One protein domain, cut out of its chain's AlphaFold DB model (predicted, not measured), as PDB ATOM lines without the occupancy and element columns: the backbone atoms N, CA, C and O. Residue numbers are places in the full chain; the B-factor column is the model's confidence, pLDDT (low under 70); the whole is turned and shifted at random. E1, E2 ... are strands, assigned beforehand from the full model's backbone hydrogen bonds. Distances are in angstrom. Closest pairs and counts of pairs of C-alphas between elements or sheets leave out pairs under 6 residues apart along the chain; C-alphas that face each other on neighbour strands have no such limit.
ATOM      1  N   ALA A   3     169.657 201.437 150.085       84.88
ATOM      2  CA  ALA A   3     169.915 202.468 149.095       84.88
ATOM      3  C   ALA A   3     169.225 203.765 149.525       84.88
ATOM      4  O   ALA A   3     168.077 203.760 149.966       84.88
ATOM      5  N   GLY A   4     169.937 204.875 149.419       85.38
ATOM      6  CA  GLY A   4     169.426 206.198 149.745       85.38
ATOM      7  C   GLY A   4     169.712 207.156 148.607       85.38
ATOM      8  O   GLY A   4     170.676 206.967 147.864       85.38
ATOM      9  N   GLN A   5     168.868 208.170 148.477       87.88
ATOM     10  CA  GLN A   5     169.118 209.297 147.598       87.88
ATOM     11  C   GLN A   5     169.531 210.493 148.459       87.88
ATOM     12  O   GLN A   5     168.936 210.716 149.514       87.88
ATOM     13  N   ASP A   6     170.565 211.222 148.047       85.31
ATOM     14  CA  ASP A   6     170.937 212.475 148.701       85.31
ATOM     15  C   ASP A   6     170.072 213.655 148.225       85.31
ATOM     16  O   ASP A   6     169.205 213.516 147.358       85.31
ATOM     17  N   HIS A   7     170.319 214.838 148.795       84.25
ATOM     18  CA  HIS A   7     169.613 216.072 148.439       84.25
ATOM     19  C   HIS A   7     169.794 216.490 146.968       84.25
ATOM     20  O   HIS A   7     168.971 217.241 146.450       84.25
ATOM     21  N   GLU A   8     170.832 216.001 146.284       83.94
ATOM     22  CA  GLU A   8     171.106 216.278 144.869       83.94
ATOM     23  C   GLU A   8     170.466 215.241 143.933       83.94
ATOM     24  O   GLU A   8     170.643 215.285 142.712       83.94
ATOM     25  N   GLY A   9     169.733 214.273 144.483       85.06
ATOM     26  CA  GLY A   9     169.119 213.216 143.698       85.06
ATOM     27  C   GLY A   9     170.087 212.090 143.311       85.06
ATOM     28  O   GLY A   9     169.718 211.238 142.494       85.06
ATOM     29  N   LYS A  10     171.308 212.046 143.859       87.75
ATOM     30  CA  LYS A  10     172.279 210.979 143.580       87.75
ATOM     31  C   LYS A  10     172.036 209.791 144.491       87.75
ATOM     32  O   LYS A  10     171.783 209.933 145.685       87.75
ATOM     33  N   TRP A  11     172.149 208.600 143.918       88.44
ATOM     34  CA  TRP A  11     171.998 207.368 144.677       88.44
ATOM     35  C   TRP A  11     173.298 206.930 145.343       88.44
ATOM     36  O   TRP A  11     174.345 206.848 144.696       88.44
ATOM     37  N   THR A  12     173.189 206.550 146.611       90.50
ATOM     38  CA  THR A  12     174.214 205.818 147.353       90.50
ATOM     39  C   THR A  12     173.671 204.438 147.712       90.50
ATOM     40  O   THR A  12     172.592 204.305 148.293       90.50
ATOM     41  N   PHE A  13     174.420 203.399 147.361       87.25
ATOM     42  CA  PHE A  13     174.070 202.001 147.588       87.25
ATOM     43  C   PHE A  13     175.042 201.390 148.590       87.25
ATOM     44  O   PHE A  13     176.250 201.409 148.364       87.25
ATOM     45  N   ARG A  14     174.520 200.793 149.664       89.06
ATOM     46  CA  ARG A  14     175.314 200.070 150.657       89.06
ATOM     47  C   ARG A  14     175.028 198.579 150.565       89.06
ATOM     48  O   ARG A  14     173.958 198.103 150.966       89.06
ATOM     49  N   LEU A  15     175.979 197.856 149.987       83.69
ATOM     50  CA  LEU A  15     175.898 196.415 149.783       83.69
ATOM     51  C   LEU A  15     176.128 195.651 151.096       83.69
ATOM     52  O   LEU A  15     176.583 196.204 152.098       83.69
ATOM     53  N   ALA A  16     175.745 194.372 151.109       79.94
ATOM     54  CA  ALA A  16     175.831 193.521 152.300       79.94
ATOM     55  C   ALA A  16     177.278 193.218 152.728       79.94
ATOM     56  O   ALA A  16     177.521 192.952 153.897       79.94
ATOM     57  N   ASP A  17     178.225 193.309 151.795       81.81
ATOM     58  CA  ASP A  17     179.666 193.183 152.030       81.81
ATOM     59  C   ASP A  17     180.291 194.445 152.660       81.81
ATOM     60  O   ASP A  17     181.502 194.507 152.858       81.81
ATOM     61  N   GLY A  18     179.480 195.468 152.956       82.81
ATOM     62  CA  GLY A  18     179.932 196.752 153.483       82.81
ATOM     63  C   GLY A  18     180.421 197.732 152.414       82.81
ATOM     64  O   GLY A  18     180.753 198.863 152.757       82.81
ATOM     65  N   GLY A  19     180.433 197.349 151.133       88.31
ATOM     66  CA  GLY A  19     180.808 198.235 150.038       88.31
ATOM     67  C   GLY A  19     179.787 199.354 149.828       88.31
ATOM     68  O   GLY A  19     178.594 199.094 149.641       88.31
ATOM     69  N   GLU A  20     180.266 200.596 149.812       91.69
ATOM     70  CA  GLU A  20     179.466 201.772 149.485       91.69
ATOM     71  C   GLU A  20     179.727 202.220 148.044       91.69
ATOM     72  O   GLU A  20     180.869 202.332 147.599       91.69
ATOM     73  N   TRP A  21     178.650 202.464 147.302       91.62
ATOM     74  CA  TRP A  21     178.695 202.825 145.892       91.62
ATOM     75  C   TRP A  21     177.890 204.090 145.656       91.62
ATOM     76  O   TRP A  21     176.675 204.093 145.838       91.62
ATOM     77  N   ARG A  22     178.554 205.152 145.206       92.56
ATOM     78  CA  ARG A  22     177.925 206.448 144.932       92.56
ATOM     79  C   ARG A  22     177.770 206.655 143.436       92.56
ATOM     80  O   ARG A  22     178.725 206.455 142.685       92.56
ATOM     81  N   GLN A  23     176.586 207.064 143.000       92.69
ATOM     82  CA  GLN A  23     176.340 207.504 141.633       92.69
ATOM     83  C   GLN A  23     177.161 208.756 141.319       92.69
ATOM     84  O   GLN A  23     177.138 209.729 142.068       92.69
ATOM     85  N   ILE A  24     177.868 208.731 140.189       92.94
ATOM     86  CA  ILE A  24     178.738 209.832 139.746       92.94
ATOM     87  C   ILE A  24     178.271 210.481 138.441       92.94
ATOM     88  O   ILE A  24     178.805 211.511 138.048       92.94
ATOM     89  N   ASP A  25     177.292 209.890 137.752       89.81
ATOM     90  CA  ASP A  25     176.663 210.496 136.579       89.81
ATOM     91  C   ASP A  25     175.339 211.187 136.935       89.81
ATOM     92  O   ASP A  25     174.879 211.149 138.076       89.81
ATOM     93  N   SER A  26     174.722 211.839 135.951       87.25
ATOM     94  CA  SER A  26     173.404 212.481 136.077       87.25
ATOM     95  C   SER A  26     172.277 211.651 135.462       87.25
ATOM     96  O   SER A  26     171.208 212.186 135.173       87.25
ATOM     97  N   ALA A  27     172.495 210.352 135.229       84.75
ATOM     98  CA  ALA A  27     171.453 209.501 134.679       84.75
ATOM     99  C   ALA A  27     170.337 209.305 135.724       84.75
ATOM    100  O   ALA A  27     170.612 208.916 136.858       84.75
ATOM    101  N   PRO A  28     169.062 209.536 135.384       77.62
ATOM    102  CA  PRO A  28     167.984 209.308 136.332       77.62
ATOM    103  C   PRO A  28     167.882 207.814 136.652       77.62
ATOM    104  O   PRO A  28     167.758 206.984 135.745       77.62
ATOM    105  N   VAL A  29     167.887 207.469 137.941       76.94
ATOM    106  CA  VAL A  29     167.614 206.100 138.393       76.94
ATOM    107  C   VAL A  29     166.191 206.043 138.906       76.94
ATOM    108  O   VAL A  29     165.868 206.573 139.965       76.94
ATOM    109  N   ARG A  30     165.327 205.387 138.136       76.88
ATOM    110  CA  ARG A  30     163.996 205.007 138.599       76.88
ATOM    111  C   ARG A  30     164.056 203.554 139.030       76.88
ATOM    112  O   ARG A  30     164.002 202.651 138.200       76.88
ATOM    113  N   PHE A  31     164.210 203.338 140.325       77.81
ATOM    114  CA  PHE A  31     163.989 202.036 140.930       77.81
ATOM    115  C   PHE A  31     163.341 202.231 142.288       77.81
ATOM    116  O   PHE A  31     163.478 203.278 142.918       77.81
ATOM    117  N   GLN A  32     162.615 201.216 142.725       74.62
ATOM    118  CA  GLN A  32     162.069 201.209 144.064       74.62
ATOM    119  C   GLN A  32     163.076 200.508 144.962       74.62
ATOM    120  O   GLN A  32     163.369 199.332 144.749       74.62
ATOM    121  N   ASN A  33     163.610 201.227 145.948       68.81
ATOM    122  CA  ASN A  33     164.462 200.622 146.959       68.81
ATOM    123  C   ASN A  33     163.612 199.688 147.836       68.81
ATOM    124  O   ASN A  33     163.002 200.113 148.814       68.81
ATOM    125  N   ARG A  34     163.520 198.419 147.430       72.88
ATOM    126  CA  ARG A  34     162.899 197.346 148.207       72.88
ATOM    127  C   ARG A  34     163.987 196.427 148.739       72.88
ATOM    128  O   ARG A  34     164.896 196.051 147.992       72.88
ATOM    129  N   ASN A  35     163.857 196.017 149.998       68.75
ATOM    130  CA  ASN A  35     164.691 194.961 150.561       68.75
ATOM    131  C   ASN A  35     164.625 193.718 149.656       68.75
ATOM    132  O   ASN A  35     163.541 193.292 149.265       68.75
ATOM    133  N   GLY A  36     165.791 193.181 149.286       73.69
ATOM    134  CA  GLY A  36     165.908 192.048 148.359       73.69
ATOM    135  C   GLY A  36     166.014 192.418 146.873       73.69
ATOM    136  O   GLY A  36     166.099 191.521 146.042       73.69
ATOM    137  N   THR A  37     166.045 193.707 146.513       80.31
ATOM    138  CA  THR A  37     166.341 194.113 145.128       80.31
ATOM    139  C   THR A  37     167.745 193.655 144.747       80.31
ATOM    140  O   THR A  37     168.724 194.042 145.386       80.31
ATOM    141  N   GLU A  38     167.846 192.844 143.697       83.25
ATOM    142  CA  GLU A  38     169.135 192.389 143.193       83.25
ATOM    143  C   GLU A  38     169.914 193.564 142.592       83.25
ATOM    144  O   GLU A  38     169.383 194.336 141.785       83.25
ATOM    145  N   VAL A  39     171.184 193.684 142.973       84.38
ATOM    146  CA  VAL A  39     172.085 194.704 142.449       84.38
ATOM    147  C   VAL A  39     173.269 194.044 141.774       84.38
ATOM    148  O   VAL A  39     173.987 193.247 142.370       84.38
ATOM    149  N   ARG A  40     173.474 194.403 140.508       89.62
ATOM    150  CA  ARG A  40     174.605 193.941 139.705       89.62
ATOM    151  C   ARG A  40     175.554 195.097 139.473       89.62
ATOM    152  O   ARG A  40     175.158 196.113 138.904       89.62
ATOM    153  N   VAL A  41     176.807 194.914 139.869       89.31
ATOM    154  CA  VAL A  41     177.887 195.871 139.634       89.31
ATOM    155  C   VAL A  41     178.873 195.264 138.645       89.31
ATOM    156  O   VAL A  41     179.310 194.129 138.814       89.31
ATOM    157  N   ARG A  42     179.230 196.011 137.600       92.00
ATOM    158  CA  ARG A  42     180.237 195.609 136.606       92.00
ATOM    159  C   ARG A  42     181.276 196.710 136.421       92.00
ATOM    160  O   ARG A  42     180.942 197.888 136.518       92.00
ATOM    161  N   ARG A  43     182.529 196.344 136.140       92.31
ATOM    162  CA  ARG A  43     183.595 197.320 135.853       92.31
ATOM    163  C   ARG A  43     183.300 198.096 134.567       92.31
ATOM    164  O   ARG A  43     182.771 197.537 133.609       92.31
ATOM    165  N   ALA A  44     183.657 199.373 134.567       90.19
ATOM    166  CA  ALA A  44     183.621 200.265 133.418       90.19
ATOM    167  C   ALA A  44     184.988 200.957 133.248       90.19
ATOM    168  O   ALA A  44     185.958 200.629 133.933       90.19
ATOM    169  N   ALA A  45     185.085 201.900 132.309       88.00
ATOM    170  CA  ALA A  45     186.319 202.640 132.061       88.00
ATOM    171  C   ALA A  45     186.699 203.561 133.240       88.00
ATOM    172  O   ALA A  45     185.840 203.977 134.023       88.00
ATOM    173  N   LEU A  46     187.986 203.917 133.326       86.12
ATOM    174  CA  LEU A  46     188.523 204.930 134.251       86.12
ATOM    175  C   LEU A  46     188.253 204.643 135.741       86.12
ATOM    176  O   LEU A  46     187.960 205.551 136.516       86.12
ATOM    177  N   GLY A  47     188.291 203.369 136.149       86.75
ATOM    178  CA  GLY A  47     188.056 202.976 137.546       86.75
ATOM    179  C   GLY A  47     186.617 203.193 138.028       86.75
ATOM    180  O   GLY A  47     186.353 203.132 139.229       86.75
ATOM    181  N   SER A  48     185.687 203.448 137.104       91.25
ATOM    182  CA  SER A  48     184.256 203.524 137.390       91.25
ATOM    183  C   SER A  48     183.580 202.168 137.217       91.25
ATOM    184  O   SER A  48     184.143 201.220 136.662       91.25
ATOM    185  N   TYR A  49     182.344 202.075 137.692       94.00
ATOM    186  CA  TYR A  49     181.536 200.867 137.619       94.00
ATOM    187  C   TYR A  49     180.143 201.219 137.114       94.00
ATOM    188  O   TYR A  49     179.690 202.348 137.269       94.00
ATOM    189  N   LEU A  50     179.459 200.261 136.506       92.88
ATOM    190  CA  LEU A  50     178.042 200.369 136.188       92.88
ATOM    191  C   LEU A  50     177.253 199.522 137.175       92.88
ATOM    192  O   LEU A  50     177.548 198.339 137.349       92.88
ATOM    193  N   LEU A  51     176.245 200.133 137.784       91.31
ATOM    194  CA  LEU A  51     175.339 199.499 138.723       91.31
ATOM    195  C   LEU A  51     173.945 199.416 138.110       91.31
ATOM    196  O   LEU A  51     173.415 200.404 137.603       91.31
ATOM    197  N   THR A  52     173.354 198.228 138.163       90.31
ATOM    198  CA  THR A  52     171.963 197.968 137.781       90.31
ATOM    199  C   THR A  52     171.215 197.448 138.999       90.31
ATOM    200  O   THR A  52     171.669 196.490 139.620       90.31
ATOM    201  N   ALA A  53     170.076 198.059 139.328       86.12
ATOM    202  CA  ALA A  53     169.219 197.653 140.440       86.12
ATOM    203  C   ALA A  53     167.899 197.089 139.893       86.12
ATOM    204  O   ALA A  53     167.062 197.819 139.357       86.12
ATOM    205  N   GLY A  54     167.711 195.774 139.988       85.81
ATOM    206  CA  GLY A  54     166.561 195.081 139.406       85.81
ATOM    207  C   GLY A  54     166.433 195.323 137.896       85.81
ATOM    208  O   GLY A  54     167.327 194.982 137.124       85.81
ATOM    209  N   LYS A  55     165.306 195.914 137.474       84.62
ATOM    210  CA  LYS A  55     165.004 196.261 136.068       84.62
ATOM    211  C   LYS A  55     165.376 197.706 135.700       84.62
ATOM    212  O   LYS A  55     164.929 198.206 134.669       84.62
ATOM    213  N   SER A  56     166.124 198.407 136.551       84.62
ATOM    214  CA  SER A  56     166.501 199.796 136.295       84.62
ATOM    215  C   SER A  56     167.519 199.924 135.162       84.62
ATOM    216  O   SER A  56     168.185 198.966 134.760       84.62
ATOM    217  N   ARG A  57     167.672 201.146 134.649       87.06
ATOM    218  CA  ARG A  57     168.791 201.477 133.769       87.06
ATOM    219  C   ARG A  57     170.099 201.410 134.561       87.06
ATOM    220  O   ARG A  57     170.144 201.791 135.728       87.06
ATOM    221  N   ALA A  58     171.168 200.960 133.906       89.69
ATOM    222  CA  ALA A  58     172.500 201.011 134.488       89.69
ATOM    223  C   ALA A  58     172.959 202.464 134.691       89.69
ATOM    224  O   ALA A  58     172.811 203.285 133.784       89.69
ATOM    225  N   VAL A  59     173.558 202.746 135.846       91.31
ATOM    226  CA  VAL A  59     174.173 204.043 136.162       91.31
ATOM    227  C   VAL A  59     175.621 203.898 136.563       91.31
ATOM    228  O   VAL A  59     176.028 202.875 137.115       91.31
ATOM    229  N   ARG A  60     176.413 204.926 136.270       93.75
ATOM    230  CA  ARG A  60     177.823 204.961 136.617       93.75
ATOM    231  C   ARG A  60     177.984 205.316 138.087       93.75
ATOM    232  O   ARG A  60     177.503 206.348 138.556       93.75
ATOM    233  N   VAL A  61     178.700 204.457 138.798       93.62
ATOM    234  CA  VAL A  61     178.991 204.576 140.221       93.62
ATOM    235  C   VAL A  61     180.492 204.475 140.480       93.62
ATOM    236  O   VAL A  61     181.256 203.958 139.656       93.62
ATOM    237  N   LYS A  62     180.914 204.943 141.652       93.38
ATOM    238  CA  LYS A  62     182.257 204.751 142.198       93.38
ATOM    239  C   LYS A  62     182.149 204.121 143.581       93.38
ATOM    240  O   LYS A  62     181.266 204.496 144.352       93.38
ATOM    241  N   ARG A  63     183.042 203.178 143.884       90.75
ATOM    242  CA  ARG A  63     183.202 202.653 145.242       90.75
ATOM    243  C   ARG A  63     183.850 203.729 146.119       90.75
ATOM    244  O   ARG A  63     184.815 204.346 145.659       90.75
ATOM    245  N   GLN A  64     183.279 203.992 147.291       85.38
ATOM    246  CA  GLN A  64     183.923 204.804 148.331       85.38
ATOM    247  C   GLN A  64     184.900 203.949 149.139       85.38
ATOM    248  O   GLN A  64     184.629 202.732 149.293       85.38
TER     249      GLN A  64
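Overview. This is residues 3 to 64 of the 64 residues of an uncharacterized protein of Brevundimonas diminuta 3F5N (UniProt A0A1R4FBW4). One antiparallel sheet of six short strands folds back on itself like part of a barrel, with E1, E2 and E3 as one leaf, E5 and E4 as the other, and E6 as the hinge between them. A long link, residues 24 to 38, joins E3 to E4. The printed part has 62 residues, no named helix and strands E1 to E6 along the chain; the sheet's order is E1, E2, E3, E6, E5, E4. The class is all strand, though under half of the residues, 26 of 62, are in named elements. The whole is compact, with a radius of gyration of the C-alphas of 10.6 A and spans of 30 by 26 by 20 A.

Along the chain. E1, residues 3 to 5, begins at C-alpha 3 (169.915, 202.468, 149.095) and is 7.0 A long. E2 is residues 11 to 14, 10.0 A, and E3 residues 20 to 23, 10.2 A. E4, residues 39 to 43, measures 13.5 A, and E5, residues 49 to 53, 13.0 A. E6, residues 59 to 63, measures 12.9 A and ends at C-alpha 63 (183.202, 202.653, 145.242).

Arrangement. The sheet is strongly twisted and curled, its strands' lines turning by 102 degrees from edge to edge. E6 is staggered: residues 59 to 61 pair with E5, at 117 degrees, with N 51 and O 59 2.8 A apart, and residues 61 to 63 with E3, at 142 degrees, with N 22 and O 62 2.9 A apart. E1, E2 and E3 form a meander, each strand the antiparallel neighbour of the one before, with N 12 and O 4 at 2.8 A and N 13 and O 21 at 2.8 A. E4, E5 and E6 form another; in the hairpin of E4 and E5, N 50 and O 42 are 2.8 A apart. E3, E4, E5 and E6 make a Greek key, a meander of three with E3 the antiparallel neighbour of E6. Edge strands E1 and E4 are apart.

Size, cuts and confidence. The C-alphas of Asn 35 and Leu 46, the two farthest apart, are 30.6 A from each other. The printed part has no cut. The link from E3 to E4 is long; the other links are tight. Mean pLDDT of the printed part is 86.1, with residues 33 and 35 under 70.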